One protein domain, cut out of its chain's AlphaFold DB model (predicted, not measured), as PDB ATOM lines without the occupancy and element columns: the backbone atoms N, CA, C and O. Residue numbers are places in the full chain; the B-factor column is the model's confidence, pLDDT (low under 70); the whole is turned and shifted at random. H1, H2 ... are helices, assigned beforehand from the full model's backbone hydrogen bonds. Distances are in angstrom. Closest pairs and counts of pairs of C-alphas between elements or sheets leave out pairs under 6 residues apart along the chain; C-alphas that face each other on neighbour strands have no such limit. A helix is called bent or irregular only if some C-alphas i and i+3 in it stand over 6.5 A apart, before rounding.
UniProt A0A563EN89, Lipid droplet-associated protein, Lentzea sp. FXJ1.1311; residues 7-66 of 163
ATOM      1  N   PRO A   7     -51.811  16.406 -58.491       93.62
ATOM      2  CA  PRO A   7     -50.407  16.671 -58.166       93.62
ATOM      3  C   PRO A   7     -50.186  18.064 -57.567       93.62
ATOM      4  O   PRO A   7     -49.402  18.210 -56.634       93.62
ATOM      5  N   VAL A   8     -50.933  19.076 -58.019       95.06
ATOM      6  CA  VAL A   8     -50.839  20.445 -57.485       95.06
ATOM      7  C   VAL A   8     -51.353  20.507 -56.051       95.06
ATOM      8  O   VAL A   8     -50.768  21.181 -55.211       95.06
ATOM      9  N   ARG A   9     -52.417  19.764 -55.733       90.69
ATOM     10  CA  ARG A   9     -52.954  19.705 -54.367       90.69
ATOM     11  C   ARG A   9     -52.005  18.989 -53.406       90.69
ATOM     12  O   ARG A   9     -51.869  19.421 -52.268       90.69
ATOM     13  N   VAL A  10     -51.344  17.927 -53.868       95.62
ATOM     14  CA  VAL A  10     -50.324  17.216 -53.085       95.62
ATOM     15  C   VAL A  10     -49.110  18.113 -52.846       95.62
ATOM     16  O   VAL A  10     -48.686  18.248 -51.703       95.62
ATOM     17  N   ALA A  11     -48.606  18.787 -53.883       94.62
ATOM     18  CA  ALA A  11     -47.504  19.740 -53.751       94.62
ATOM     19  C   ALA A  11     -47.854  20.893 -52.794       94.62
ATOM     20  O   ALA A  11     -47.070  21.213 -51.904       94.62
ATOM     21  N   ALA A  12     -49.060  21.460 -52.911       93.12
ATOM     22  CA  ALA A  12     -49.546  22.499 -52.006       93.12
ATOM     23  C   ALA A  12     -49.674  21.997 -50.557       93.12
ATOM     24  O   ALA A  12     -49.313  22.716 -49.629       93.12
ATOM     25  N   GLY A  13     -50.138  20.760 -50.353       94.62
ATOM     26  CA  GLY A  13     -50.212  20.136 -49.030       94.62
ATOM     27  C   GLY A  13     -48.836  19.898 -48.404       94.62
ATOM     28  O   GLY A  13     -48.640  20.192 -47.229       94.62
ATOM     29  N   LEU A  14     -47.863  19.430 -49.192       96.38
ATOM     30  CA  LEU A  14     -46.481  19.249 -48.735       96.38
ATOM     31  C   LEU A  14     -45.816  20.585 -48.394       96.38
ATOM     32  O   LEU A  14     -45.188  20.695 -47.344       96.38
ATOM     33  N   ALA A  15     -46.000  21.610 -49.227       93.94
ATOM     34  CA  ALA A  15     -45.488  22.950 -48.959       93.94
ATOM     35  C   ALA A  15     -46.110  23.550 -47.687       93.94
ATOM     36  O   ALA A  15     -45.393  24.065 -46.829       93.94
ATOM     37  N   ALA A  16     -47.432  23.425 -47.526       93.50
ATOM     38  CA  ALA A  16     -48.127  23.862 -46.320       93.50
ATOM     39  C   ALA A  16     -47.621  23.121 -45.070       93.50
ATOM     40  O   ALA A  16     -47.366  23.748 -44.044       93.50
ATOM     41  N   SER A  17     -47.402  21.806 -45.168       92.31
ATOM     42  CA  SER A  17     -46.874  20.998 -44.066       92.31
ATOM     43  C   SER A  17     -45.435  21.375 -43.707       92.31
ATOM     44  O   SER A  17     -45.126  21.492 -42.523       92.31
ATOM     45  N   ALA A  18     -44.570  21.614 -44.695       93.56
ATOM     46  CA  ALA A  18     -43.200  22.058 -44.462       93.56
ATOM     47  C   ALA A  18     -43.160  23.423 -43.755       93.56
ATOM     48  O   ALA A  18     -42.410  23.600 -42.794       93.56
ATOM     49  N   LEU A  19     -44.014  24.364 -44.176       90.44
ATOM     50  CA  LEU A  19     -44.124  25.684 -43.556       90.44
ATOM     51  C   LEU A  19     -44.620  25.602 -42.105       90.44
ATOM     52  O   LEU A  19     -44.118  26.308 -41.229       90.44
ATOM     53  N   GLU A  20     -45.595  24.735 -41.831       91.31
ATOM     54  CA  GLU A  20     -46.091  24.532 -40.471       91.31
ATOM     55  C   GLU A  20     -45.032  23.883 -39.568       91.31
ATOM     56  O   GLU A  20     -44.848  24.311 -38.424       91.31
ATOM     57  N   GLN A  21     -44.263  22.930 -40.098       86.94
ATOM     58  CA  GLN A  21     -43.148  22.315 -39.380       86.94
ATOM     59  C   GLN A  21     -42.041  23.336 -39.066       86.94
ATOM     60  O   GLN A  21     -41.529  23.369 -37.947       86.94
ATOM     61  N   ALA A  22     -41.732  24.227 -40.015       88.81
ATOM     62  CA  ALA A  22     -40.772  25.313 -39.832       88.81
ATOM     63  C   ALA A  22     -41.199  26.299 -38.730       88.81
ATOM     64  O   ALA A  22     -40.368  26.763 -37.954       88.81
ATOM     65  N   ARG A  23     -42.503  26.583 -38.606       88.00
ATOM     66  CA  ARG A  23     -43.032  27.462 -37.547       88.00
ATOM     67  C   ARG A  23     -43.037  26.822 -36.157       88.00
ATOM     68  O   ARG A  23     -42.953  27.547 -35.170       88.00
ATOM     69  N   ARG A  24     -43.130  25.491 -36.059       82.75
ATOM     70  CA  ARG A  24     -43.102  24.758 -34.774       82.75
ATOM     71  C   ARG A  24     -41.689  24.506 -34.244       82.75
ATOM     72  O   ARG A  24     -41.509  24.362 -33.037       82.75
ATOM     73  N   LEU A  25     -40.695  24.497 -35.127       81.62
ATOM     74  CA  LEU A  25     -39.277  24.311 -34.814       81.62
ATOM     75  C   LEU A  25     -38.742  25.176 -33.653       81.62
ATOM     76  O   LEU A  25     -38.168  24.598 -32.733       81.62
ATOM     77  N   PRO A  26     -38.956  26.509 -33.602       78.44
ATOM     78  CA  PRO A  26     -38.399  27.344 -32.532       78.44
ATOM     79  C   PRO A  26     -38.896  26.965 -31.131       78.44
ATOM     80  O   PRO A  26     -38.153  27.092 -30.163       78.44
ATOM     81  N   GLN A  27     -40.119  26.445 -31.011       76.44
ATOM     82  CA  GLN A  27     -40.676  26.009 -29.725       76.44
ATOM     83  C   GLN A  27     -40.049  24.692 -29.244       76.44
ATOM     84  O   GLN A  27     -39.965  24.454 -28.043       76.44
ATOM     85  N   GLN A  28     -39.570  23.849 -30.165       74.62
ATOM     86  CA  GLN A  28     -38.923  22.574 -29.842       74.62
ATOM     87  C   GLN A  28     -37.459  22.743 -29.410       74.62
ATOM     88  O   GLN A  28     -36.932  21.877 -28.715       74.62
ATOM     89  N   LEU A  29     -36.814  23.868 -29.750       76.81
ATOM     90  CA  LEU A  29     -35.411  24.138 -29.404       76.81
ATOM     91  C   LEU A  29     -35.157  24.241 -27.889       76.81
ATOM     92  O   LEU A  29     -34.048  23.961 -27.444       76.81
ATOM     93  N   ALA A  30     -36.172  24.588 -27.090       78.00
ATOM     94  CA  ALA A  30     -36.032  24.831 -25.650       78.00
ATOM     95  C   ALA A  30     -35.701  23.578 -24.811       78.00
ATOM     96  O   ALA A  30     -35.287  23.710 -23.663       78.00
ATOM     97  N   GLY A  31     -35.890  22.374 -25.362       75.69
ATOM     98  CA  GLY A  31     -35.653  21.105 -24.660       75.69
ATOM     99  C   GLY A  31     -34.553  20.233 -25.266       75.69
ATOM    100  O   GLY A  31     -34.408  19.083 -24.851       75.69
ATOM    101  N   LEU A  32     -33.821  20.723 -26.271       80.88
ATOM    102  CA  LEU A  32     -32.877  19.893 -27.019       80.88
ATOM    103  C   LEU A  32     -31.490  19.820 -26.357       80.88
ATOM    104  O   LEU A  32     -31.008  20.815 -25.811       80.88
ATOM    105  N   PRO A  33     -30.801  18.666 -26.452       83.06
ATOM    106  CA  PRO A  33     -29.394  18.557 -26.084       83.06
ATOM    107  C   PRO A  33     -28.534  19.537 -26.894       83.06
ATOM    108  O   PRO A  33     -28.746  19.720 -28.093       83.06
ATOM    109  N   VAL A  34     -27.505  20.112 -26.267       83.88
ATOM    110  CA  VAL A  34     -26.576  21.085 -26.887       83.88
ATOM    111  C   VAL A  34     -25.893  20.547 -28.163       83.88
ATOM    112  O   VAL A  34     -25.515  21.316 -29.049       83.88
ATOM    113  N   THR A  35     -25.780  19.225 -28.317       83.94
ATOM    114  CA  THR A  35     -25.253  18.591 -29.536       83.94
ATOM    115  C   THR A  35     -26.149  18.820 -30.755       83.94
ATOM    116  O   THR A  35     -25.632  19.112 -31.829       83.94
ATOM    117  N   VAL A  36     -27.474  18.793 -30.585       85.25
ATOM    118  CA  VAL A  36     -28.440  19.010 -31.678       85.25
ATOM    119  C   VAL A  36     -28.379  20.456 -32.178       85.25
ATOM    120  O   VAL A  36     -28.490  20.713 -33.374       85.25
ATOM    121  N   VAL A  37     -28.118  21.409 -31.277       80.69
ATOM    122  CA  VAL A  37     -27.879  22.817 -31.638       80.69
ATOM    123  C   VAL A  37     -26.629  22.950 -32.514       80.69
ATOM    124  O   VAL A  37     -26.641  23.654 -33.522       80.69
ATOM    125  N   SER A  38     -25.558  22.236 -32.163       81.75
ATOM    126  CA  SER A  38     -24.299  22.260 -32.920       81.75
ATOM    127  C   SER A  38     -24.441  21.602 -34.296       81.75
ATOM    128  O   SER A  38     -23.950  22.136 -35.289       81.75
ATOM    129  N   GLU A  39     -25.157  20.482 -34.384       85.81
ATOM    130  CA  GLU A  39     -25.472  19.823 -35.657       85.81
ATOM    131  C   GLU A  39     -26.310  20.722 -36.574       85.81
ATOM    132  O   GLU A  39     -26.040  20.796 -37.773       85.81
ATOM    133  N   ALA A  40     -27.269  21.467 -36.016       86.81
ATOM    134  CA  ALA A  40     -28.064  22.432 -36.768       86.81
ATOM    135  C   ALA A  40     -27.203  23.576 -37.337       86.81
ATOM    136  O   ALA A  40     -27.343  23.921 -38.512       86.81
ATOM    137  N   LEU A  41     -26.272  24.126 -36.547       85.94
ATOM    138  CA  LEU A  41     -25.326  25.147 -37.020       85.94
ATOM    139  C   LEU A  41     -24.421  24.610 -38.139       85.94
ATOM    140  O   LEU A  41     -24.214  25.284 -39.148       85.94
ATOM    141  N   GLN A  42     -23.930  23.376 -38.003       87.12
ATOM    142  CA  GLN A  42     -23.118  22.735 -39.040       87.12
ATOM    143  C   GLN A  42     -23.915  22.464 -40.321       87.12
ATOM    144  O   GLN A  42     -23.388  22.635 -41.421       87.12
ATOM    145  N   LEU A  43     -25.177  22.043 -40.204       89.69
ATOM    146  CA  LEU A  43     -26.076  21.888 -41.347       89.69
ATOM    147  C   LEU A  43     -26.330  23.230 -42.038       89.69
ATOM    148  O   LEU A  43     -26.245  23.296 -43.259       89.69
ATOM    149  N   SER A  44     -26.552  24.298 -41.270       88.62
ATOM    150  CA  SER A  44     -26.759  25.650 -41.800       88.62
ATOM    151  C   SER A  44     -25.577  26.130 -42.646       88.62
ATOM    152  O   SER A  44     -25.759  26.539 -43.792       88.62
ATOM    153  N   MET A  45     -24.349  26.001 -42.132       93.44
ATOM    154  CA  MET A  45     -23.147  26.416 -42.863       93.44
ATOM    155  C   MET A  45     -22.997  25.669 -44.197       93.44
ATOM    156  O   MET A  45     -22.660  26.273 -45.213       93.44
ATOM    157  N   ARG A  46     -23.293  24.363 -44.225       91.12
ATOM    158  CA  ARG A  46     -23.261  23.581 -45.474       91.12
ATOM    159  C   ARG A  46     -24.333  24.031 -46.460       91.12
ATOM    160  O   ARG A  46     -24.066  24.077 -47.653       91.12
ATOM    161  N   VAL A  47     -25.524  24.379 -45.972       94.88
ATOM    162  CA  VAL A  47     -26.589  24.927 -46.822       94.88
ATOM    163  C   VAL A  47     -26.139  26.241 -47.455       94.88
ATOM    164  O   VAL A  47     -26.297  26.394 -48.659       94.88
ATOM    165  N   GLN A  48     -25.522  27.149 -46.693       91.12
ATOM    166  CA  GLN A  48     -24.999  28.407 -47.238       91.12
ATOM    167  C   GLN A  48     -23.964  28.162 -48.343       91.12
ATOM    168  O   GLN A  48     -24.077  28.737 -49.420       91.12
ATOM    169  N   GLN A  49     -23.012  27.251 -48.113       91.88
ATOM    170  CA  GLN A  49     -22.008  26.883 -49.117       91.88
ATOM    171  C   GLN A  49     -22.651  26.321 -50.389       91.88
ATOM    172  O   GLN A  49     -22.291  26.717 -51.495       91.88
ATOM    173  N   HIS A  50     -23.635  25.435 -50.233       92.81
ATOM    174  CA  HIS A  50     -24.290  24.795 -51.367       92.81
ATOM    175  C   HIS A  50     -25.200  25.753 -52.140       92.81
ATOM    176  O   HIS A  50     -25.307  25.634 -53.353       92.81
ATOM    177  N   VAL A  51     -25.827  26.722 -51.464       95.19
ATOM    178  CA  VAL A  51     -26.601  27.790 -52.117       95.19
ATOM    179  C   VAL A  51     -25.689  28.668 -52.967       95.19
ATOM    180  O   VAL A  51     -26.034  28.938 -54.112       95.19
ATOM    181  N   THR A  52     -24.518  29.061 -52.458       93.31
ATOM    182  CA  THR A  52     -23.535  29.826 -53.241       93.31
ATOM    183  C   THR A  52     -23.042  29.031 -54.448       93.31
ATOM    184  O   THR A  52     -23.003  29.559 -55.553       93.31
ATOM    185  N   GLU A  53     -22.718  27.748 -54.262       95.06
ATOM    186  CA  GLU A  53     -22.326  26.856 -55.360       95.06
ATOM    187  C   GLU A  53     -23.432  26.749 -56.425       95.06
ATOM    188  O   GLU A  53     -23.155  26.824 -57.622       95.06
ATOM    189  N   LEU A  54     -24.694  26.617 -55.997       96.06
ATOM    190  CA  LEU A  54     -25.842  26.576 -56.903       96.06
ATOM    191  C   LEU A  54     -26.065  27.902 -57.630       96.06
ATOM    192  O   LEU A  54     -26.449  27.868 -58.796       96.06
ATOM    193  N   ALA A  55     -25.849  29.036 -56.962       94.75
ATOM    194  CA  ALA A  55     -25.972  30.363 -57.556       94.75
ATOM    195  C   ALA A  55     -24.927  30.555 -58.662       94.75
ATOM    196  O   ALA A  55     -25.306  30.779 -59.804       94.75
ATOM    197  N   ILE A  56     -23.645  30.305 -58.361       93.12
ATOM    198  CA  ILE A  56     -22.543  30.390 -59.339       93.12
ATOM    199  C   ILE A  56     -22.809  29.473 -60.537       93.12
ATOM    200  O   ILE A  56     -22.742  29.888 -61.688       93.12
ATOM    201  N   LYS A  57     -23.173  28.212 -60.278       94.44
ATOM    202  CA  LYS A  57     -23.482  27.258 -61.349       94.44
ATOM    203  C   LYS A  57     -24.722  27.660 -62.151       94.44
ATOM    204  O   LYS A  57     -24.811  27.353 -63.339       94.44
ATOM    205  N   GLY A  58     -25.698  28.292 -61.502       93.75
ATOM    206  CA  GLY A  58     -26.877  28.859 -62.144       93.75
ATOM    207  C   GLY A  58     -26.501  29.982 -63.104       93.75
ATOM    208  O   GLY A  58     -26.951  29.960 -64.250       93.75
ATOM    209  N   ASP A  59     -25.627  30.885 -62.670       89.44
ATOM    210  CA  ASP A  59     -25.122  32.002 -63.470       89.44
ATOM    211  C   ASP A  59     -24.333  31.507 -64.693       89.44
ATOM    212  O   ASP A  59     -24.567  31.983 -65.806       89.44
ATOM    213  N   ASP A  60     -23.494  30.477 -64.537       88.50
ATOM    214  CA  ASP A  60     -22.767  29.841 -65.648       88.50
ATOM    215  C   ASP A  60     -23.722  29.243 -66.697       88.50
ATOM    216  O   ASP A  60     -23.557  29.433 -67.907       88.50
ATOM    217  N   VAL A  61     -24.748  28.511 -66.242       92.12
ATOM    218  CA  VAL A  61     -25.741  27.892 -67.133       92.12
ATOM    219  C   VAL A  61     -26.579  28.957 -67.843       92.12
ATOM    220  O   VAL A  61     -26.858  28.817 -69.035       92.12
ATOM    221  N   LEU A  62     -26.974  30.023 -67.143       83.75
ATOM    222  CA  LEU A  62     -27.750  31.126 -67.713       83.75
ATOM    223  C   LEU A  62     -26.938  31.938 -68.726       83.75
ATOM    224  O   LEU A  62     -27.468  32.246 -69.793       83.75
ATOM    225  N   SER A  63     -25.659  32.199 -68.450       83.00
ATOM    226  CA  SER A  63     -24.742  32.900 -69.364       83.00
ATOM    227  C   SER A  63     -24.548  32.150 -70.686       83.00
ATOM    228  O   SER A  63     -24.396  32.760 -71.741       83.00
ATOM    229  N   GLY A  64     -24.602  30.812 -70.662       82.62
ATOM    230  CA  GLY A  64     -24.552  29.999 -71.881       82.62
ATOM    231  C   GLY A  64     -25.850  30.010 -72.703       82.62
ATOM    232  O   GLY A  64     -25.816  29.753 -73.905       82.62
ATOM    233  N   LEU A  65     -26.996  30.288 -72.072       83.12
ATOM    234  CA  LEU A  65     -28.315  30.291 -72.717       83.12
ATOM    235  C   LEU A  65     -28.769  31.689 -73.162       83.12
ATOM    236  O   LEU A  65     -29.583  31.795 -74.080       83.12
ATOM    237  N   ARG A  66     -28.264  32.749 -72.523       74.06
ATOM    238  CA  ARG A  66     -28.595  34.146 -72.814       74.06
ATOM    239  C   ARG A  66     -27.294  34.936 -73.003       74.06
ATOM    240  O   ARG A  66     -26.531  35.015 -72.046       74.06
TER     241      ARG A  66
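Overview. This is residues 7 to 66 of the 163 residues of the protein "Lipid droplet-associated protein" of Lentzea sp. FXJ1.1311 (UniProt A0A563EN89). Two long helices, H1 and then H2, meet near their ends as an open V, with the tight link at its point and the two arms spreading apart from there. H1 is the shorter arm and has a kink of 39 degrees near residue 25. The printed part has 60 residues and is all helix, with no named strand. It is extended, with a radius of gyration of the C-alphas of 17.0 A, and only just flat, spanning 50 by 33 by 12 A.

Arrangement. H1, residues 7 to 31, and H2, residues 34 to 65, are close but not clearly touching; their closest C-alphas, of Leu 29 and Val 37, are 8.0 A apart. They run opposite ways at a steep tilt of 37 degrees, only just past shallow, and H1's line is a rough one. Every O i to N i+4 pair of H2 is within hydrogen-bond range, against 16 of 21 in H1.

Along the chain. H1 begins at C-alpha 7 (-50.407, 16.671, -58.166) and is 36.9 A long from first to last C-alpha. It is only just irregular: C-alphas 23 and 26 are 6.8 A apart. H2 measures 46.8 A, ending at C-alpha 65 (-28.315, 30.291, -72.717).

Size, cuts and confidence. The C-alphas farthest apart, of Gly 31 and Arg 66, are 50.4 A apart. The printed part has no cut, and no printed residue has a pLDDT under 70.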